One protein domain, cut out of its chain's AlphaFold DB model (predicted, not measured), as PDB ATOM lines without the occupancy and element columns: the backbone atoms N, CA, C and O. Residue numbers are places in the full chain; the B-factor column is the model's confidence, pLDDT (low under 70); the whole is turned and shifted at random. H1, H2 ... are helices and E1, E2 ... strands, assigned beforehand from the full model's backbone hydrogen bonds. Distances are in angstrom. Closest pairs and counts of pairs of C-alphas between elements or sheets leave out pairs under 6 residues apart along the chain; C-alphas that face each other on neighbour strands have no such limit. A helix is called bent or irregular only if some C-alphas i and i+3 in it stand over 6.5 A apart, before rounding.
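Overview. This is residues 59 to 213 of the 413 residues of the protein "Peptidase_C39_2 domain-containing protein" of Lachnospiraceae bacterium (UniProt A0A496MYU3). A long rod is built on one long helix, H1, whose second half runs over one face of a narrow three-stranded sheet, E3 E5 E4, while the hairpin E1 and E2 makes one tip of the rod beyond the end of H1. At the other end H2, H4, H5 and H6 gather in a cluster of crossed helices near the first half of H1, and residues 137 to 144, with the short H3, stick out there. The printed part has 155 residues with six named helices and five named strands, in the order H1 E1 E2 E3 H2 H3 H4 E4 E5 H5 H6, of the class mixed, helices and strands. The sheet is mixed, and E1 and E2 are antiparallel. The whole is only just loose, close to extended, with a radius of gyration of the C-alphas of 22.1 A and spans of 84 by 30 by 27 A.

Arrangement. In the largest sheet the inner strand is E5, residues 172 to 179, and the edge strands are E3, residues 113 to 117, and E4, residues 161 to 168. E3 and E5 are parallel at 18 degrees, with N 117 and O 175 2.8 A apart, within hydrogen-bond range. E4 and E5 form an antiparallel hairpin at 154 degrees, with N 164 and O 176 at 2.7 A. H1, residues 62 to 93, is on this sheet at a height over the sheet of 7.1 A, giving two layers, a helix on one face of a sheet. It lies over E3 and E5 and runs along the strands, at 23 degrees to E5 on the local plane; the closest C-alphas of H1 and E3, Ala 86 and Ala 114, are 4.9 A apart. E1, residues 95 to 98, and E2, residues 106 to 109, form an antiparallel hairpin at 149 degrees, with N 97 and O 107 at 2.8 A; both are apart from E5. H4, residues 150 to 160, only grazes the sheet with residues 157 to 160, and touches residues 67 to 74 of H1 at a steep tilt of 53 degrees, the closest C-alphas being those of Ile 70 and Lys 150, 6.6 A. The hub is H2, residues 123 to 133, which touches three helices. One is H1, touched by residues 64 to 71 of H1 alone, with C-alphas Glu 68 and Leu 123 closest at 7.2 A; another is H4, which it only just touches, with 3 pairs of C-alphas within 8 A, Val 126 and Val 153 closest at 7.1 A. The third is H6, residues 194 to 211, opposite ways at a tilt of 36 degrees, only just steep, with C-alphas Ala 124 and Phe 207 closest at 5.0 A. H5, residues 182 to 189, only just touches H6, with 3 pairs within 8 A, Cys 186 and Thr 197 closest at 5.5 A. H3, residues 139 to 142, touches no helix. Every O i to N i+4 pair is within hydrogen-bond range in H2, H4 and H5, against 25 of 28 in H1 and 13 of 14 in H6; H3 is too short for such a pair, and its one O i to N i+3 pair is not within range.

Along the chain. H1 is 48.4 A long, from C-alpha 62 at (267.494, 264.942, 192.506) to C-alpha 93 at (243.775, 240.756, 227.061), and is only just irregular, C-alphas 66 and 69 being 6.6 A apart. E5 measures 22.1 A, E4 21.8 A, E3 13.7 A, E1 10.0 A and E2 9.7 A. H6 measures 25.8 A and ends with C-alpha 211 at (265.770, 250.983, 190.902); H4 measures 15.8 A, H2 15.7 A, H5 10.7 A and H3 5.5 A.

Size, cuts and confidence. The two C-alphas farthest apart are those of Glu 102 and Lys 141, 83.9 A, whereas the first and last printed, Ala 59 and Lys 213, are 9.2 A apart. The printed part has no cut and no long link. The mean pLDDT of the printed part is 77.6; 40 residues are under 70, among them residues 134 to 146 and 115 to 120.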
ATOM      1  N   ALA A  59     269.440 256.588 191.381       65.06
ATOM      2  CA  ALA A  59     269.839 257.062 192.708       65.06
ATOM      3  C   ALA A  59     270.634 258.375 192.676       65.06
ATOM      4  O   ALA A  59     270.673 259.111 193.660       65.06
ATOM      5  N   THR A  60     271.258 258.717 191.545       66.56
ATOM      6  CA  THR A  60     272.007 259.976 191.433       66.56
ATOM      7  C   THR A  60     271.112 261.185 191.166       66.56
ATOM      8  O   THR A  60     271.600 262.313 191.222       66.56
ATOM      9  N   THR A  61     269.826 260.968 190.884       69.00
ATOM     10  CA  THR A  61     268.885 262.009 190.457       69.00
ATOM     11  C   THR A  61     268.299 262.778 191.640       69.00
ATOM     12  O   THR A  61     268.072 262.208 192.708       69.00
ATOM     13  N   ASP A  62     268.016 264.069 191.444       69.12
ATOM     14  CA  ASP A  62     267.494 264.942 192.506       69.12
ATOM     15  C   ASP A  62     266.136 264.466 193.026       69.12
ATOM     16  O   ASP A  62     265.877 264.500 194.224       69.12
ATOM     17  N   ILE A  63     265.285 263.945 192.138       73.19
ATOM     18  CA  ILE A  63     263.975 263.432 192.534       73.19
ATOM     19  C   ILE A  63     264.066 262.163 193.381       73.19
ATOM     20  O   ILE A  63     263.315 262.026 194.342       73.19
ATOM     21  N   TYR A  64     264.993 261.255 193.069       73.38
ATOM     22  CA  TYR A  64     265.198 260.066 193.888       73.38
ATOM     23  C   TYR A  64     265.714 260.453 195.275       73.38
ATOM     24  O   TYR A  64     265.123 260.055 196.272       73.38
ATOM     25  N   LYS A  65     266.759 261.292 195.333       73.94
ATOM     26  CA  LYS A  65     267.347 261.788 196.590       73.94
ATOM     27  C   LYS A  65     266.357 262.571 197.451       73.94
ATOM     28  O   LYS A  65     266.520 262.631 198.662       73.94
ATOM     29  N   HIS A  66     265.356 263.185 196.828       77.69
ATOM     30  CA  HIS A  66     264.294 263.901 197.523       77.69
ATOM     31  C   HIS A  66     263.203 262.968 198.061       77.69
ATOM     32  O   HIS A  66     262.766 263.133 199.194       77.69
ATOM     33  N   ILE A  67     262.747 261.994 197.263       79.81
ATOM     34  CA  ILE A  67     261.606 261.134 197.617       79.81
ATOM     35  C   ILE A  67     262.009 259.983 198.543       79.81
ATOM     36  O   ILE A  67     261.229 259.632 199.425       79.81
ATOM     37  N   GLU A  68     263.188 259.390 198.353       79.00
ATOM     38  CA  GLU A  68     263.611 258.194 199.093       79.00
ATOM     39  C   GLU A  68     263.636 258.399 200.623       79.00
ATOM     40  O   GLU A  68     262.984 257.610 201.309       79.00
ATOM     41  N   PRO A  69     264.186 259.501 201.174       75.38
ATOM     42  CA  PRO A  69     264.166 259.721 202.622       75.38
ATOM     43  C   PRO A  69     262.750 259.921 203.183       75.38
ATOM     44  O   PRO A  69     262.439 259.482 204.286       75.38
ATOM     45  N   ILE A  70     261.864 260.571 202.417       81.25
ATOM     46  CA  ILE A  70     260.462 260.792 202.816       81.25
ATOM     47  C   ILE A  70     259.711 259.459 202.868       81.25
ATOM     48  O   ILE A  70     258.925 259.207 203.782       81.25
ATOM     49  N   HIS A  71     259.935 258.619 201.859       81.50
ATOM     50  CA  HIS A  71     259.348 257.290 201.758       81.50
ATOM     51  C   HIS A  71     259.795 256.393 202.912       81.50
ATOM     52  O   HIS A  71     258.966 255.711 203.516       81.50
ATOM     53  N   GLU A  72     261.074 256.448 203.264       73.38
ATOM     54  CA  GLU A  72     261.615 255.674 204.369       73.38
ATOM     55  C   GLU A  72     261.091 256.133 205.737       73.38
ATOM     56  O   GLU A  72     260.667 255.313 206.555       73.38
ATOM     57  N   GLU A  73     261.062 257.447 205.978       79.31
ATOM     58  CA  GLU A  73     260.476 258.032 207.186       79.31
ATOM     59  C   GLU A  73     259.024 257.564 207.368       79.31
ATOM     60  O   GLU A  73     258.631 257.145 208.459       79.31
ATOM     61  N   TRP A  74     258.244 257.554 206.283       87.62
ATOM     62  CA  TRP A  74     256.865 257.073 206.297       87.62
ATOM     63  C   TRP A  74     256.765 255.569 206.612       87.62
ATOM     64  O   TRP A  74     255.944 255.174 207.443       87.62
ATOM     65  N   LEU A  75     257.615 254.725 206.014       76.44
ATOM     66  CA  LEU A  75     257.641 253.277 206.279       76.44
ATOM     67  C   LEU A  75     257.940 252.962 207.748       76.44
ATOM     68  O   LEU A  75     257.245 252.154 208.371       76.44
ATOM     69  N   ASN A  76     258.949 253.629 208.311       73.56
ATOM     70  CA  ASN A  76     259.331 253.488 209.716       73.56
ATOM     71  C   ASN A  76     258.214 253.976 210.654       73.56
ATOM     72  O   ASN A  76     257.943 253.342 211.680       73.56
ATOM     73  N   GLY A  77     257.513 255.046 210.264       80.38
ATOM     74  CA  GLY A  77     256.321 255.538 210.951       80.38
ATOM     75  C   GLY A  77     255.201 254.495 211.001       80.38
ATOM     76  O   GLY A  77     254.698 254.194 212.082       80.38
ATOM     77  N   LYS A  78     254.861 253.871 209.864       82.50
ATOM     78  CA  LYS A  78     253.820 252.825 209.801       82.50
ATOM     79  C   LYS A  78     254.170 251.578 210.598       82.50
ATOM     80  O   LYS A  78     253.293 250.988 211.225       82.50
ATOM     81  N   LYS A  79     255.445 251.187 210.610       76.62
ATOM     82  CA  LYS A  79     255.912 250.082 211.451       76.62
ATOM     83  C   LYS A  79     255.693 250.386 212.931       76.62
ATOM     84  O   LYS A  79     255.068 249.589 213.622       76.62
ATOM     85  N   SER A  80     256.134 251.563 213.375       77.69
ATOM     86  CA  SER A  80     255.968 252.024 214.760       77.69
ATOM     87  C   SER A  80     254.492 252.106 215.166       77.69
ATOM     88  O   SER A  80     254.128 251.728 216.277       77.69
ATOM     89  N   GLU A  81     253.627 252.566 214.255       90.31
ATOM     90  CA  GLU A  81     252.174 252.615 214.455       90.31
ATOM     91  C   GLU A  81     251.599 251.211 214.704       90.31
ATOM     92  O   GLU A  81     250.920 250.995 215.705       90.31
ATOM     93  N   MET A  82     251.935 250.231 213.858       85.25
ATOM     94  CA  MET A  82     251.470 248.849 214.023       85.25
ATOM     95  C   MET A  82     252.056 248.153 215.256       85.25
ATOM     96  O   MET A  82     251.352 247.379 215.897       85.25
ATOM     97  N   GLU A  83     253.314 248.419 215.614       79.69
ATOM     98  CA  GLU A  83     253.938 247.878 216.832       79.69
ATOM     99  C   GLU A  83     253.230 248.387 218.088       79.69
ATOM    100  O   GLU A  83     252.969 247.612 219.010       79.69
ATOM    101  N   LYS A  84     252.843 249.668 218.096       91.38
ATOM    102  CA  LYS A  84     252.011 250.225 219.161       91.38
ATOM    103  C   LYS A  84     250.647 249.535 219.217       91.38
ATOM    104  O   LYS A  84     250.248 249.086 220.283       91.38
ATOM    105  N   MET A  85     249.968 249.388 218.076       91.56
ATOM    106  CA  MET A  85     248.671 248.701 218.008       91.56
ATOM    107  C   MET A  85     248.752 247.243 218.483       91.56
ATOM    108  O   MET A  85     247.838 246.769 219.153       91.56
ATOM    109  N   ALA A  86     249.837 246.537 218.151       80.19
ATOM    110  CA  ALA A  86     250.081 245.169 218.596       80.19
ATOM    111  C   ALA A  86     250.240 245.096 220.119       80.19
ATOM    112  O   ALA A  86     249.566 244.297 220.763       80.19
ATOM    113  N   LYS A  87     251.059 245.977 220.702       84.81
ATOM    114  CA  LYS A  87     251.239 246.038 222.154       84.81
ATOM    115  C   LYS A  87     249.944 246.394 222.885       84.81
ATOM    116  O   LYS A  87     249.588 245.714 223.841       84.81
ATOM    117  N   ASP A  88     249.223 247.409 222.405       94.88
ATOM    118  CA  ASP A  88     247.936 247.818 222.977       94.88
ATOM    119  C   ASP A  88     246.932 246.647 222.950       94.88
ATOM    120  O   ASP A  88     246.150 246.473 223.883       94.88
ATOM    121  N   LYS A  89     246.989 245.800 221.910       91.81
ATOM    122  CA  LYS A  89     246.156 244.597 221.794       91.81
ATOM    123  C   LYS A  89     246.553 243.495 222.776       91.81
ATOM    124  O   LYS A  89     245.667 242.854 223.319       91.81
ATOM    125  N   GLU A  90     247.837 243.254 223.019       86.69
ATOM    126  CA  GLU A  90     248.270 242.286 224.042       86.69
ATOM    127  C   GLU A  90     247.901 242.764 225.453       86.69
ATOM    128  O   GLU A  90     247.398 241.990 226.269       86.69
ATOM    129  N   ASP A  91     248.081 244.061 225.721       92.12
ATOM    130  CA  ASP A  91     247.734 244.689 226.996       92.12
ATOM    131  C   ASP A  91     246.219 244.694 227.273       92.12
ATOM    132  O   ASP A  91     245.822 244.688 228.436       92.12
ATOM    133  N   GLU A  92     245.371 244.667 226.239       95.50
ATOM    134  CA  GLU A  92     243.906 244.557 226.357       95.50
ATOM    135  C   GLU A  92     243.457 243.212 226.953       95.50
ATOM    136  O   GLU A  92     242.464 243.173 227.678       95.50
ATOM    137  N   TYR A  93     244.174 242.118 226.666       91.06
ATOM    138  CA  TYR A  93     243.775 240.756 227.061       91.06
ATOM    139  C   TYR A  93     244.591 240.184 228.219       91.06
ATOM    140  O   TYR A  93     244.306 239.070 228.665       91.06
ATOM    141  N   LYS A  94     245.606 240.904 228.706       93.75
ATOM    142  CA  LYS A  94     246.421 240.414 229.816       93.75
ATOM    143  C   LYS A  94     245.622 240.361 231.113       93.75
ATOM    144  O   LYS A  94     244.803 241.236 231.395       93.75
ATOM    145  N   TYR A  95     245.930 239.382 231.949       92.50
ATOM    146  CA  TYR A  95     245.404 239.297 233.308       92.50
ATOM    147  C   TYR A  95     246.509 238.901 234.280       92.50
ATOM    148  O   TYR A  95     247.518 238.314 233.892       92.50
ATOM    149  N   TRP A  96     246.332 239.288 235.539       92.62
ATOM    150  CA  TRP A  96     247.261 238.960 236.612       92.62
ATOM    151  C   TRP A  96     246.943 237.577 237.179       92.62
ATOM    152  O   TRP A  96     245.781 237.283 237.462       92.62
ATOM    153  N   VAL A  97     247.975 236.758 237.354       91.19
ATOM    154  CA  VAL A  97     247.926 235.457 238.019       91.19
ATOM    155  C   VAL A  97     248.789 235.537 239.269       91.19
ATOM    156  O   VAL A  97     249.953 235.924 239.200       91.19
ATOM    157  N   GLU A  98     248.200 235.210 240.416       90.06
ATOM    158  CA  GLU A  98     248.914 235.118 241.691       90.06
ATOM    159  C   GLU A  98     249.618 233.760 241.787       90.06
ATOM    160  O   GLU A  98     249.023 232.728 241.474       90.06
ATOM    161  N   ASP A  99     250.871 233.751 242.245       79.31
ATOM    162  CA  ASP A  99     251.704 232.540 242.270       79.31
ATOM    163  C   ASP A  99     251.367 231.606 243.457       79.31
ATOM    164  O   ASP A  99     251.871 230.490 243.540       79.31
ATOM    165  N   GLY A 100     250.467 232.029 244.357       69.56
ATOM    166  CA  GLY A 100     249.980 231.234 245.492       69.56
ATOM    167  C   GLY A 100     250.930 231.159 246.695       69.56
ATOM    168  O   GLY A 100     250.586 230.525 247.694       69.56
ATOM    169  N   ASP A 101     252.085 231.820 246.622       67.81
ATOM    170  CA  ASP A 101     253.087 231.867 247.686       67.81
ATOM    171  C   ASP A 101     252.756 232.942 248.744       67.81
ATOM    172  O   ASP A 101     252.191 233.995 248.430       67.81
ATOM    173  N   GLU A 102     253.152 232.708 250.005       60.56
ATOM    174  CA  GLU A 102     252.923 233.620 251.151       60.56
ATOM    175  C   GLU A 102     253.530 235.029 250.957       60.56
ATOM    176  O   GLU A 102     253.164 235.970 251.666       60.56
ATOM    177  N   ASP A 103     254.401 235.189 249.958       68.44
ATOM    178  CA  ASP A 103     255.141 236.414 249.650       68.44
ATOM    179  C   ASP A 103     254.391 237.370 248.694       68.44
ATOM    180  O   ASP A 103     254.882 238.462 248.400       68.44
ATOM    181  N   GLY A 104     253.201 236.992 248.200       68.88
ATOM    182  CA  GLY A 104     252.358 237.854 247.354       68.88
ATOM    183  C   GLY A 104     252.884 238.084 245.929       68.88
ATOM    184  O   GLY A 104     252.582 239.112 245.317       68.88
ATOM    185  N   GLY A 105     253.692 237.157 245.407       78.12
ATOM    186  CA  GLY A 105     254.185 237.167 244.026       78.12
ATOM    187  C   GLY A 105     253.097 236.869 242.986       78.12
ATOM    188  O   GLY A 105     252.080 236.236 243.279       78.12
ATOM    189  N   GLY A 106     253.306 237.344 241.757       83.38
ATOM    190  CA  GLY A 106     252.448 237.041 240.616       83.38
ATOM    191  C   GLY A 106     253.046 237.517 239.296       83.38
ATOM    192  O   GLY A 106     254.070 238.210 239.258       83.38
ATOM    193  N   HIS A 107     252.389 237.163 238.198       88.06
ATOM    194  CA  HIS A 107     252.807 237.516 236.847       88.06
ATOM    195  C   HIS A 107     251.609 237.818 235.938       88.06
ATOM    196  O   HIS A 107     250.475 237.443 236.219       88.06
ATOM    197  N   TYR A 108     251.855 238.526 234.833       88.25
ATOM    198  CA  TYR A 108     250.840 238.721 233.796       88.25
ATOM    199  C   TYR A 108     250.879 237.570 232.795       88.25
ATOM    200  O   TYR A 108     251.928 237.295 232.208       88.25
ATOM    201  N   GLU A 109     249.726 236.959 232.544       84.88
ATOM    202  CA  GLU A 109     249.528 236.064 231.410       84.88
ATOM    203  C   GLU A 109     248.915 236.824 230.231       84.88
ATOM    204  O   GLU A 109     248.074 237.709 230.399       84.88
ATOM    205  N   TYR A 110     249.352 236.462 229.024       86.25
ATOM    206  CA  TYR A 110     248.960 237.090 227.764       86.25
ATOM    207  C   TYR A 110     248.299 236.034 226.870       86.25
ATOM    208  O   TYR A 110     248.972 235.411 226.044       86.25
ATOM    209  N   PRO A 111     246.988 235.783 227.032       77.88
ATOM    210  CA  PRO A 111     246.281 234.751 226.271       77.88
ATOM    211  C   PRO A 111     246.161 235.100 224.780       77.88
ATOM    212  O   PRO A 111     245.933 234.216 223.954       77.88
ATOM    213  N   VAL A 112     246.330 236.381 224.429       83.75
ATOM    214  CA  VAL A 112     246.393 236.879 223.055       83.75
ATOM    215  C   VAL A 112     247.786 237.435 222.792       83.75
ATOM    216  O   VAL A 112     248.285 238.259 223.551       83.75
ATOM    217  N   THR A 113     248.383 237.009 221.680       78.38
ATOM    218  CA  THR A 113     249.648 237.545 221.160       78.38
ATOM    219  C   THR A 113     249.398 238.372 219.904       78.38
ATOM    220  O   THR A 113     248.496 238.068 219.117       78.38
ATOM    221  N   ALA A 114     250.200 239.406 219.675       71.75
ATOM    222  CA  ALA A 114     250.096 240.251 218.496       71.75
ATOM    223  C   ALA A 114     251.430 240.332 217.745       71.75
ATOM    224  O   ALA A 114     252.512 240.353 218.323       71.75
ATOM    225  N   SER A 115     251.370 240.374 216.415       63.47
ATOM    226  CA  SER A 115     252.560 240.513 215.567       63.47
ATOM    227  C   SER A 115     252.341 241.514 214.442       63.47
ATOM    228  O   SER A 115     251.207 241.741 214.023       63.47
ATOM    229  N   VAL A 116     253.436 242.080 213.936       60.25
ATOM    230  CA  VAL A 116     253.432 243.091 212.875       60.25
ATOM    231  C   VAL A 116     254.066 242.542 211.601       60.25
ATOM    232  O   VAL A 116     255.137 241.938 211.644       60.25
ATOM    233  N   GLU A 117     253.432 242.811 210.465       66.62
ATOM    234  CA  GLU A 117     253.920 242.516 209.121       66.62
ATOM    235  C   GLU A 117     253.810 243.783 208.257       66.62
ATOM    236  O   GLU A 117     252.749 244.112 207.731       66.62
ATOM    237  N   LEU A 118     254.901 244.541 208.119       63.28
ATOM    238  CA  LEU A 118     254.912 245.694 207.212       63.28
ATOM    239  C   LEU A 118     254.974 245.200 205.751       63.28
ATOM    240  O   LEU A 118     255.685 244.263 205.401       63.28
ATOM    241  N   ASN A 119     254.203 245.861 204.900       60.59
ATOM    242  CA  ASN A 119     254.120 245.738 203.459       60.59
ATOM    243  C   ASN A 119     254.655 247.028 202.788       60.59
ATOM    244  O   ASN A 119     253.869 247.906 202.463       60.59
ATOM    245  N   GLN A 120     255.961 247.225 202.592       62.72
ATOM    246  CA  GLN A 120     256.527 248.382 201.846       62.72
ATOM    247  C   GLN A 120     255.780 248.755 200.577       62.72
ATOM    248  O   GLN A 120     255.575 247.971 199.672       62.72
ATOM    249  N   VAL A 121     255.500 250.031 200.420       71.50
ATOM    250  CA  VAL A 121     255.057 250.546 199.131       71.50
ATOM    251  C   VAL A 121     256.287 250.694 198.234       71.50
ATOM    252  O   VAL A 121     257.263 251.300 198.659       71.50
ATOM    253  N   SER A 122     256.281 250.166 197.008       76.94
ATOM    254  CA  SER A 122     257.420 250.338 196.092       76.94
ATOM    255  C   SER A 122     257.668 251.823 195.803       76.94
ATOM    256  O   SER A 122     256.746 252.546 195.417       76.94
ATOM    257  N   LEU A 123     258.922 252.279 195.905       78.00
ATOM    258  CA  LEU A 123     259.309 253.650 195.541       78.00
ATOM    259  C   LEU A 123     258.963 253.965 194.070       78.00
ATOM    260  O   LEU A 123     258.686 255.113 193.716       78.00
ATOM    261  N   ALA A 124     258.894 252.933 193.219       78.62
ATOM    262  CA  ALA A 124     258.440 253.053 191.839       78.62
ATOM    263  C   ALA A 124     257.006 253.589 191.729       78.62
ATOM    264  O   ALA A 124     256.711 254.305 190.777       78.62
ATOM    265  N   TYR A 125     256.124 253.293 192.690       85.50
ATOM    266  CA  TYR A 125     254.740 253.773 192.674       85.50
ATOM    267  C   TYR A 125     254.685 255.282 192.898       85.50
ATOM    268  O   TYR A 125     253.926 255.972 192.219       85.50
ATOM    269  N   VAL A 126     255.528 255.787 193.804       87.94
ATOM    270  CA  VAL A 126     255.649 257.214 194.123       87.94
ATOM    271  C   VAL A 126     256.252 257.971 192.940       87.94
ATOM    272  O   VAL A 126     255.674 258.944 192.457       87.94
ATOM    273  N   LEU A 127     257.378 257.480 192.413       82.00
ATOM    274  CA  LEU A 127     258.051 258.067 191.252       82.00
ATOM    275  C   LEU A 127     257.146 258.066 190.014       82.00
ATOM    276  O   LEU A 127     257.026 259.083 189.330       82.00
ATOM    277  N   ALA A 128     256.444 256.957 189.756       82.44
ATOM    278  CA  ALA A 128     255.485 256.860 188.662       82.44
ATOM    279  C   ALA A 128     254.317 257.829 188.837       82.44
ATOM    280  O   ALA A 128     253.918 258.472 187.864       82.44
ATOM    281  N   PHE A 129     253.793 257.971 190.055       87.94
ATOM    282  CA  PHE A 129     252.672 258.862 190.331       87.94
ATOM    283  C   PHE A 129     253.053 260.304 190.025       87.94
ATOM    284  O   PHE A 129     252.438 260.918 189.154       87.94
ATOM    285  N   PHE A 130     254.133 260.802 190.634       83.12
ATOM    286  CA  PHE A 130     254.604 262.163 190.389       83.12
ATOM    287  C   PHE A 130     255.061 262.379 188.944       83.12
ATOM    288  O   PHE A 130     254.892 263.477 188.427       83.12
ATOM    289  N   SER A 131     255.502 261.332 188.233       75.31
ATOM    290  CA  SER A 131     255.724 261.410 186.779       75.31
ATOM    291  C   SER A 131     254.476 261.539 185.932       75.31
ATOM    292  O   SER A 131     254.528 262.117 184.854       75.31
ATOM    293  N   THR A 132     253.358 261.017 186.423       75.88
ATOM    294  CA  THR A 132     252.085 261.015 185.705       75.88
ATOM    295  C   THR A 132     251.284 262.284 186.001       75.88
ATOM    296  O   THR A 132     250.541 262.763 185.145       75.88
ATOM    297  N   VAL A 133     251.404 262.840 187.214       75.56
ATOM    298  CA  VAL A 133     250.665 264.050 187.605       75.56
ATOM    299  C   VAL A 133     251.394 265.352 187.270       75.56
ATOM    300  O   VAL A 133     250.710 266.327 186.984       75.56
ATOM    301  N   ASN A 134     252.733 265.366 187.206       66.12
ATOM    302  CA  ASN A 134     253.525 266.568 186.892       66.12
ATOM    303  C   ASN A 134     253.650 266.872 185.382       66.12
ATOM    304  O   ASN A 134     254.604 267.523 184.958       66.12
ATOM    305  N   GLU A 135     252.695 266.445 184.553       55.66
ATOM    306  CA  GLU A 135     252.609 266.844 183.137       55.66
ATOM    307  C   GLU A 135     252.073 268.281 182.974       55.66
ATOM    308  O   GLU A 135     251.171 268.531 182.176       55.66
ATOM    309  N   ASP A 136     252.621 269.247 183.713       48.06
ATOM    310  CA  ASP A 136     252.384 270.653 183.406       48.06
ATOM    311  C   ASP A 136     253.374 271.117 182.335       48.06
ATOM    312  O   ASP A 136     254.600 271.040 182.463       48.06
ATOM    313  N   VAL A 137     252.794 271.618 181.248       42.41
ATOM    314  CA  VAL A 137     253.410 272.055 179.984       42.41
ATOM    315  C   VAL A 137     254.576 273.050 180.173       42.41
ATOM    316  O   VAL A 137     255.386 273.240 179.262       42.41
ATOM    317  N   GLU A 138     254.728 273.659 181.352       40.25
ATOM    318  CA  GLU A 138     255.821 274.582 181.677       40.25
ATOM    319  C   GLU A 138     257.178 273.915 181.966       40.25
ATOM    320  O   GLU A 138     258.206 274.545 181.710       40.25
ATOM    321  N   VAL A 139     257.229 272.640 182.380       44.81
ATOM    322  CA  VAL A 139     258.505 271.917 182.622       44.81
ATOM    323  C   VAL A 139     259.332 271.798 181.332       44.81
ATOM    324  O   VAL A 139     260.564 271.857 181.345       44.81
ATOM    325  N   ILE A 140     258.655 271.724 180.181       42.53
ATOM    326  CA  ILE A 140     259.285 271.701 178.853       42.53
ATOM    327  C   ILE A 140     259.947 273.052 178.522       42.53
ATOM    328  O   ILE A 140     260.927 273.085 177.774       42.53
ATOM    329  N   LYS A 141     259.445 274.160 179.083       39.62
ATOM    330  CA  LYS A 141     259.932 275.519 178.803       39.62
ATOM    331  C   LYS A 141     261.065 275.955 179.733       39.62
ATOM    332  O   LYS A 141     261.967 276.648 179.272       39.62
ATOM    333  N   THR A 142     261.042 275.559 181.007       45.91
ATOM    334  CA  THR A 142     261.955 276.100 182.036       45.91
ATOM    335  C   THR A 142     263.144 275.198 182.377       45.91
ATOM    336  O   THR A 142     264.107 275.685 182.959       45.91
ATOM    337  N   LYS A 143     263.124 273.909 181.991       51.00
ATOM    338  CA  LYS A 143     264.129 272.885 182.369       51.00
ATOM    339  C   LYS A 143     264.291 272.661 183.886       51.00
ATOM    340  O   LYS A 143     265.230 271.978 184.286       51.00
ATOM    341  N   THR A 144     263.394 273.181 184.723       50.25
ATOM    342  CA  THR A 144     263.460 273.009 186.181       50.25
ATOM    343  C   THR A 144     262.523 271.880 186.607       50.25
ATOM    344  O   THR A 144     261.314 271.962 186.391       50.25
ATOM    345  N   ILE A 145     263.068 270.817 187.204       57.50
ATOM    346  CA  ILE A 145     262.279 269.715 187.774       57.50
ATOM    347  C   ILE A 145     261.585 270.243 189.037       57.50
ATOM    348  O   ILE A 145     262.259 270.621 189.995       57.50
ATOM    349  N   LYS A 146     260.247 270.279 189.062       67.44
ATOM    350  CA  LYS A 146     259.499 270.600 190.287       67.44
ATOM    351  C   LYS A 146     259.431 269.349 191.165       67.44
ATOM    352  O   LYS A 146     258.734 268.390 190.833       67.44
ATOM    353  N   LEU A 147     260.177 269.356 192.267       75.75
ATOM    354  CA  LEU A 147     260.144 268.279 193.257       75.75
ATOM    355  C   LEU A 147     258.794 268.276 193.994       75.75
ATOM    356  O   LEU A 147     258.263 269.352 194.287       75.75
ATOM    357  N   PRO A 148     258.218 267.098 194.289       82.81
ATOM    358  CA  PRO A 148     256.959 267.025 195.016       82.81
ATOM    359  C   PRO A 148     257.132 267.497 196.460       82.81
ATOM    360  O   PRO A 148     258.139 267.214 197.106       82.81
ATOM    361  N   GLU A 149     256.136 268.189 197.003       87.81
ATOM    362  CA  GLU A 149     256.139 268.548 198.421       87.81
ATOM    363  C   GLU A 149     256.090 267.290 199.300       87.81
ATOM    364  O   GLU A 149     255.364 266.342 198.988       87.81
ATOM    365  N   LYS A 150     256.804 267.297 200.436       90.38
ATOM    366  CA  LYS A 150     256.848 266.159 201.372       90.38
ATOM    367  C   LYS A 150     255.453 265.673 201.764       90.38
ATOM    368  O   LYS A 150     255.182 264.476 201.712       90.38
ATOM    369  N   GLN A 151     254.548 266.599 202.074       92.19
ATOM    370  CA  GLN A 151     253.182 266.246 202.452       92.19
ATOM    371  C   GLN A 151     252.413 265.571 201.311       92.19
ATOM    372  O   GLN A 151     251.631 264.665 201.562       92.19
ATOM    373  N   SER A 152     252.657 265.955 200.055       90.62
ATOM    374  CA  SER A 152     252.020 265.305 198.903       90.62
ATOM    375  C   SER A 152     252.486 263.857 198.743       90.62
ATOM    376  O   SER A 152     251.679 262.986 198.424       90.62
ATOM    377  N   VAL A 153     253.775 263.588 198.991       91.12
ATOM    378  CA  VAL A 153     254.330 262.224 198.983       91.12
ATOM    379  C   VAL A 153     253.681 261.373 200.076       91.12
ATOM    380  O   VAL A 153     253.219 260.271 199.792       91.12
ATOM    381  N   ILE A 154     253.585 261.906 201.298       93.88
ATOM    382  CA  ILE A 154     252.949 261.227 202.437       93.88
ATOM    383  C   ILE A 154     251.469 260.945 202.153       93.88
ATOM    384  O   ILE A 154     251.027 259.811 202.302       93.88
ATOM    385  N   THR A 155     250.721 261.938 201.661       95.19
ATOM    386  CA  THR A 155     249.301 261.780 201.314       95.19
ATOM    387  C   THR A 155     249.090 260.677 200.280       95.19
ATOM    388  O   THR A 155     248.175 259.870 200.430       95.19
ATOM    389  N   PHE A 156     249.935 260.605 199.245       95.38
ATOM    390  CA  PHE A 156     249.879 259.508 198.280       95.38
ATOM    391  C   PHE A 156     250.109 258.153 198.963       95.38
ATOM    392  O   PHE A 156     249.323 257.229 198.766       95.38
ATOM    393  N   LEU A 157     251.149 258.039 199.795       94.31
ATOM    394  CA  LEU A 157     251.491 256.798 200.494       94.31
ATOM    395  C   LEU A 157     250.368 256.316 201.427       94.31
ATOM    396  O   LEU A 157     250.002 255.142 201.378       94.31
ATOM    397  N   ASP A 158     249.760 257.216 202.203       95.00
ATOM    398  CA  ASP A 158     248.618 256.902 203.072       95.00
ATOM    399  C   ASP A 158     247.364 256.492 202.280       95.00
ATOM    400  O   ASP A 158     246.581 255.653 202.722       95.00
ATOM    401  N   GLN A 159     247.163 257.046 201.082       95.12
ATOM    402  CA  GLN A 159     246.025 256.696 200.227       95.12
ATOM    403  C   GLN A 159     246.189 255.344 199.522       95.12
ATOM    404  O   GLN A 159     245.187 254.704 199.190       95.12
ATOM    405  N   VAL A 160     247.424 254.887 199.288       91.56
ATOM    406  CA  VAL A 160     247.706 253.599 198.627       91.56
ATOM    407  C   VAL A 160     248.035 252.466 199.595       91.56
ATOM    408  O   VAL A 160     248.153 251.326 199.150       91.56
ATOM    409  N   SER A 161     248.154 252.747 200.893       89.62
ATOM    410  CA  SER A 161     248.463 251.753 201.917       89.62
ATOM    411  C   SER A 161     247.645 251.967 203.184       89.62
ATOM    412  O   SER A 161     247.682 253.037 203.782       89.62
ATOM    413  N   THR A 162     246.966 250.924 203.653       91.88
ATOM    414  CA  THR A 162     246.095 250.997 204.837       91.88
ATOM    415  C   THR A 162     246.463 249.915 205.838       91.88
ATOM    416  O   THR A 162     246.670 248.779 205.434       91.88
ATOM    417  N   ILE A 163     246.551 250.240 207.129       89.25
ATOM    418  CA  ILE A 163     246.775 249.233 208.176       89.25
ATOM    419  C   ILE A 163     245.486 248.435 208.388       89.25
ATOM    420  O   ILE A 163     244.409 248.996 208.571       89.25
ATOM    421  N   GLU A 164     245.618 247.121 208.376       89.38
ATOM    422  CA  GLU A 164     244.576 246.131 208.599       89.38
ATOM    423  C   GLU A 164     245.016 245.194 209.728       89.38
ATOM    424  O   GLU A 164     246.209 244.972 209.952       89.38
ATOM    425  N   SER A 165     244.052 244.605 210.431       88.19
ATOM    426  CA  SER A 165     244.309 243.534 211.390       88.19
ATOM    427  C   SER A 165     243.556 242.270 210.998       88.19
ATOM    428  O   SER A 165     242.495 242.313 210.376       88.19
ATOM    429  N   SER A 166     244.123 241.119 211.345       81.38
ATOM    430  CA  SER A 166     243.492 239.820 211.118       81.38
ATOM    431  C   SER A 166     243.795 238.866 212.262       81.38
ATOM    432  O   SER A 166     244.902 238.870 212.801       81.38
ATOM    433  N   TRP A 167     242.808 238.054 212.627       83.94
ATOM    434  CA  TRP A 167     242.961 237.015 213.639       83.94
ATOM    435  C   TRP A 167     243.462 235.713 213.013       83.94
ATOM    436  O   TRP A 167     243.021 235.319 211.932       83.94
ATOM    437  N   ILE A 168     244.363 235.031 213.716       70.75
ATOM    438  CA  ILE A 168     244.782 233.658 213.442       70.75
ATOM    439  C   ILE A 168     244.302 232.807 214.618       70.75
ATOM    440  O   ILE A 168     244.928 232.778 215.676       70.75
ATOM    441  N   GLY A 169     243.173 232.122 214.429       78.06
ATOM    442  CA  GLY A 169     242.474 231.466 215.534       78.06
ATOM    443  C   GLY A 169     241.951 232.482 216.553       78.06
ATOM    444  O   GLY A 169     241.592 233.598 216.182       78.06
ATOM    445  N   GLU A 170     241.918 232.097 217.829       79.38
ATOM    446  CA  GLU A 170     241.355 232.911 218.923       79.38
ATOM    447  C   GLU A 170     242.420 233.630 219.773       79.38
ATOM    448  O   GLU A 170     242.079 234.470 220.596       79.38
ATOM    449  N   SER A 171     243.711 233.332 219.576       74.56
ATOM    450  CA  SER A 171     244.801 233.783 220.463       74.56
ATOM    451  C   SER A 171     245.912 234.572 219.764       74.56
ATOM    452  O   SER A 171     246.925 234.904 220.384       74.56
ATOM    453  N   LYS A 172     245.767 234.882 218.469       76.38
ATOM    454  CA  LYS A 172     246.776 235.649 217.731       76.38
ATOM    455  C   LYS A 172     246.171 236.698 216.807       76.38
ATOM    456  O   LYS A 172     245.314 236.381 215.986       76.38
ATOM    457  N   VAL A 173     246.703 237.916 216.871       80.69
ATOM    458  CA  VAL A 173     246.375 239.030 215.970       80.69
ATOM    459  C   VAL A 173     247.596 239.402 215.131       80.69
ATOM    460  O   VAL A 173     248.715 239.496 215.628       80.69
ATOM    461  N   VAL A 174     247.400 239.636 213.837       75.06
ATOM    462  CA  VAL A 174     248.433 240.161 212.937       75.06
ATOM    463  C   VAL A 174     247.996 241.514 212.407       75.06
ATOM    464  O   VAL A 174     246.947 241.604 211.770       75.06
ATOM    465  N   TYR A 175     248.810 242.539 212.652       75.75
ATOM    466  CA  TYR A 175     248.688 243.861 212.046       75.75
ATOM    467  C   TYR A 175     249.569 243.925 210.809       75.75
ATOM    468  O   TYR A 175     250.773 243.682 210.885       75.75
ATOM    469  N   LYS A 176     248.969 244.252 209.670       78.06
ATOM    470  CA  LYS A 176     249.669 244.389 208.397       78.06
ATOM    471  C   LYS A 176     249.161 245.607 207.665       78.06
ATOM    472  O   LYS A 176     247.973 245.889 207.733       78.06
ATOM    473  N   ASN A 177     249.992 246.307 206.908       79.31
ATOM    474  CA  ASN A 177     249.444 247.261 205.949       79.31
ATOM    475  C   ASN A 177     249.132 246.562 204.622       79.31
ATOM    476  O   ASN A 177     249.848 245.681 204.181       79.31
ATOM    477  N   SER A 178     248.030 246.910 203.985       80.75
ATOM    478  CA  SER A 178     247.610 246.398 202.689       80.75
ATOM    479  C   SER A 178     247.899 247.462 201.643       80.75
ATOM    480  O   SER A 178     247.473 248.609 201.792       80.75
ATOM    481  N   VAL A 179     248.659 247.103 200.607       82.12
ATOM    482  CA  VAL A 179     249.043 248.021 199.528       82.12
ATOM    483  C   VAL A 179     248.120 247.806 198.337       82.12
ATOM    484  O   VAL A 179     247.956 246.684 197.858       82.12
ATOM    485  N   LYS A 180     247.528 248.890 197.830       84.12
ATOM    486  CA  LYS A 180     246.686 248.855 196.632       84.12
ATOM    487  C   LYS A 180     247.483 248.339 195.431       84.12
ATOM    488  O   LYS A 180     248.619 248.747 195.189       84.12
ATOM    489  N   SER A 181     246.857 247.471 194.644       83.81
ATOM    490  CA  SER A 181     247.380 247.053 193.341       83.81
ATOM    491  C   SER A 181     247.479 248.238 192.375       83.81
ATOM    492  O   SER A 181     246.773 249.236 192.523       83.81
ATOM    493  N   ILE A 182     248.310 248.106 191.336       80.88
ATOM    494  CA  ILE A 182     248.466 249.134 190.293       80.88
ATOM    495  C   ILE A 182     247.104 249.530 189.699       80.88
ATOM    496  O   ILE A 182     246.841 250.715 189.510       80.88
ATOM    497  N   ASP A 183     246.217 248.562 189.457       83.25
ATOM    498  CA  ASP A 183     244.874 248.826 188.929       83.25
ATOM    499  C   ASP A 183     244.007 249.623 189.907       83.25
ATOM    500  O   ASP A 183     243.328 250.560 189.494       83.25
ATOM    501  N   GLN A 184     244.072 249.318 191.205       88.38
ATOM    502  CA  GLN A 184     243.359 250.078 192.236       88.38
ATOM    503  C   GLN A 184     243.906 251.503 192.392       88.38
ATOM    504  O   GLN A 184     243.135 252.423 192.647       88.38
ATOM    505  N   ILE A 185     245.216 251.708 192.220       90.62
ATOM    506  CA  ILE A 185     245.818 253.048 192.218       90.62
ATOM    507  C   ILE A 185     245.381 253.826 190.967       90.62
ATOM    508  O   ILE A 185     245.038 255.004 191.060       90.62
ATOM    509  N   CYS A 186     245.334 253.179 189.797       87.00
ATOM    510  CA  CYS A 186     244.800 253.799 188.585       87.00
ATOM    511  C   CYS A 186     243.326 254.181 188.733       87.00
ATOM    512  O   CYS A 186     242.950 255.275 188.333       87.00
ATOM    513  N   GLU A 187     242.509 253.316 189.330       93.25
ATOM    514  CA  GLU A 187     241.105 253.620 189.613       93.25
ATOM    515  C   GLU A 187     240.965 254.787 190.605       93.25
ATOM    516  O   GLU A 187     240.054 255.599 190.477       93.25
ATOM    517  N   LEU A 188     241.888 254.920 191.562       94.69
ATOM    518  CA  LEU A 188     241.872 256.003 192.545       94.69
ATOM    519  C   LEU A 188     242.209 257.374 191.934       94.69
ATOM    520  O   LEU A 188     241.553 258.360 192.259       94.69
ATOM    521  N   TYR A 189     243.220 257.452 191.063       93.12
ATOM    522  CA  TYR A 189     243.750 258.740 190.587       93.12
ATOM    523  C   TYR A 189     243.494 259.047 189.108       93.12
ATOM    524  O   TYR A 189     243.571 260.206 188.699       93.12
ATOM    525  N   PHE A 190     243.234 258.033 188.280       89.00
ATOM    526  CA  PHE A 190     243.243 258.146 186.816       89.00
ATOM    527  C   PHE A 190     242.039 257.489 186.129       89.00
ATOM    528  O   PHE A 190     242.078 257.314 184.910       89.00
ATOM    529  N   LYS A 191     240.976 257.164 186.878       89.56
ATOM    530  CA  LYS A 191     239.759 256.477 186.408       89.56
ATOM    531  C   LYS A 191     239.256 256.961 185.046       89.56
ATOM    532  O   LYS A 191     239.101 256.173 184.115       89.56
ATOM    533  N   ASP A 192     239.083 258.273 184.908       89.12
ATOM    534  CA  ASP A 192     238.521 258.888 183.700       89.12
ATOM    535  C   ASP A 192     239.589 259.291 182.668       89.12
ATOM    536  O   ASP A 192     239.286 259.846 181.613       89.12
ATOM    537  N   ASN A 193     240.864 258.992 182.939       82.50
ATOM    538  CA  ASN A 193     241.989 259.355 182.088       82.50
ATOM    539  C   ASN A 193     242.799 258.116 181.675       82.50
ATOM    540  O   ASN A 193     243.816 257.754 182.274       82.50
ATOM    541  N   LYS A 194     242.365 257.481 180.579       77.81
ATOM    542  CA  LYS A 194     243.017 256.287 180.007       77.81
ATOM    543  C   LYS A 194     244.482 256.517 179.621       77.81
ATOM    544  O   LYS A 194     245.283 255.584 179.709       77.81
ATOM    545  N   ALA A 195     244.833 257.737 179.208       72.38
ATOM    546  CA  ALA A 195     246.206 258.094 178.868       72.38
ATOM    547  C   ALA A 195     247.091 258.083 180.123       72.38
ATOM    548  O   ALA A 195     248.089 257.368 180.142       72.38
ATOM    549  N   LYS A 196     246.666 258.756 181.202       77.25
ATOM    550  CA  LYS A 196     247.369 258.744 182.496       77.25
ATOM    551  C   LYS A 196     247.401 257.359 183.139       77.25
ATOM    552  O   LYS A 196     248.430 256.969 183.671       77.25
ATOM    553  N   THR A 197     246.334 256.572 183.012       76.56
ATOM    554  CA  THR A 197     246.314 255.165 183.452       76.56
ATOM    555  C   THR A 197     247.399 254.344 182.752       76.56
ATOM    556  O   THR A 197     248.185 253.653 183.399       76.56
ATOM    557  N   SER A 198     247.464 254.426 181.420       69.81
ATOM    558  CA  SER A 198     248.460 253.690 180.630       69.81
ATOM    559  C   SER A 198     249.879 254.174 180.929       69.81
ATOM    560  O   SER A 198     250.800 253.363 181.039       69.81
ATOM    561  N   LEU A 199     250.039 255.489 181.102       69.25
ATOM    562  CA  LEU A 199     251.301 256.121 181.452       69.25
ATOM    563  C   LEU A 199     251.798 255.660 182.821       69.25
ATOM    564  O   LEU A 199     252.926 255.192 182.914       69.25
ATOM    565  N   TYR A 200     250.952 255.713 183.850       76.88
ATOM    566  CA  TYR A 200     251.298 255.284 185.202       76.88
ATOM    567  C   TYR A 200     251.772 253.829 185.225       76.88
ATOM    568  O   TYR A 200     252.865 253.547 185.712       76.88
ATOM    569  N   LYS A 201     251.004 252.915 184.617       76.44
ATOM    570  CA  LYS A 201     251.354 251.486 184.525       76.44
ATOM    571  C   LYS A 201     252.712 251.262 183.865       76.44
ATOM    572  O   LYS A 201     253.536 250.505 184.375       76.44
ATOM    573  N   ALA A 202     252.956 251.928 182.735       65.19
ATOM    574  CA  ALA A 202     254.229 251.829 182.030       65.19
ATOM    575  C   ALA A 202     255.379 252.427 182.855       65.19
ATOM    576  O   ALA A 202     256.456 251.835 182.930       65.19
ATOM    577  N   SER A 203     255.149 253.577 183.490       69.56
ATOM    578  CA  SER A 203     256.112 254.255 184.353       69.56
ATOM    579  C   SER A 203     256.531 253.375 185.529       69.56
ATOM    580  O   SER A 203     257.732 253.215 185.728       69.56
ATOM    581  N   VAL A 204     255.590 252.737 186.241       72.19
ATOM    582  CA  VAL A 204     255.890 251.822 187.363       72.19
ATOM    583  C   VAL A 204     256.915 250.762 186.950       72.19
ATOM    584  O   VAL A 204     258.006 250.716 187.517       72.19
ATOM    585  N   GLY A 205     256.633 249.993 185.892       63.31
ATOM    586  CA  GLY A 205     257.535 248.928 185.438       63.31
ATOM    587  C   GLY A 205     258.899 249.425 184.936       63.31
ATOM    588  O   GLY A 205     259.863 248.662 184.884       63.31
ATOM    589  N   ASN A 206     259.020 250.701 184.561       65.00
ATOM    590  CA  ASN A 206     260.301 251.303 184.188       65.00
ATOM    591  C   ASN A 206     261.094 251.765 185.408       65.00
ATOM    592  O   ASN A 206     262.294 251.507 185.479       65.00
ATOM    593  N   PHE A 207     260.441 252.410 186.376       69.94
ATOM    594  CA  PHE A 207     261.085 252.794 187.630       69.94
ATOM    595  C   PHE A 207     261.598 251.569 188.384       69.94
ATOM    596  O   PHE A 207     262.736 251.591 188.840       69.94
ATOM    597  N   GLU A 208     260.853 250.463 188.398       70.38
ATOM    598  CA  GLU A 208     261.328 249.181 188.942       70.38
ATOM    599  C   GLU A 208     262.621 248.698 188.259       70.38
ATOM    600  O   GLU A 208     263.577 248.281 188.922       70.38
ATOM    601  N   LYS A 209     262.716 248.822 186.929       63.75
ATOM    602  CA  LYS A 209     263.932 248.477 186.167       63.75
ATOM    603  C   LYS A 209     265.111 249.409 186.431       63.75
ATOM    604  O   LYS A 209     266.251 248.994 186.245       63.75
ATOM    605  N   PHE A 210     264.872 250.668 186.782       64.31
ATOM    606  CA  PHE A 210     265.951 251.596 187.120       64.31
ATOM    607  C   PHE A 210     266.415 251.423 188.561       64.31
ATOM    608  O   PHE A 210     267.616 251.411 188.809       64.31
ATOM    609  N   ILE A 211     265.477 251.234 189.490       65.50
ATOM    610  CA  ILE A 211     265.770 250.983 190.902       65.50
ATOM    611  C   ILE A 211     266.562 249.680 191.049       65.50
ATOM    612  O   ILE A 211     267.570 249.652 191.744       65.50
ATOM    613  N   SER A 212     266.195 248.631 190.305       59.00
ATOM    614  CA  SER A 212     266.939 247.358 190.297       59.00
ATOM    615  C   SER A 212     268.374 247.447 189.753       59.00
ATOM    616  O   SER A 212     269.123 246.483 189.890       59.00
ATOM    617  N   LYS A 213     268.780 248.573 189.148       61.16
ATOM    618  CA  LYS A 213     270.146 248.811 188.644       61.16
ATOM    619  C   LYS A 213     271.009 249.674 189.566       61.16
ATOM    620  O   LYS A 213     272.162 249.927 189.222       61.16
TER     621      LYS A 213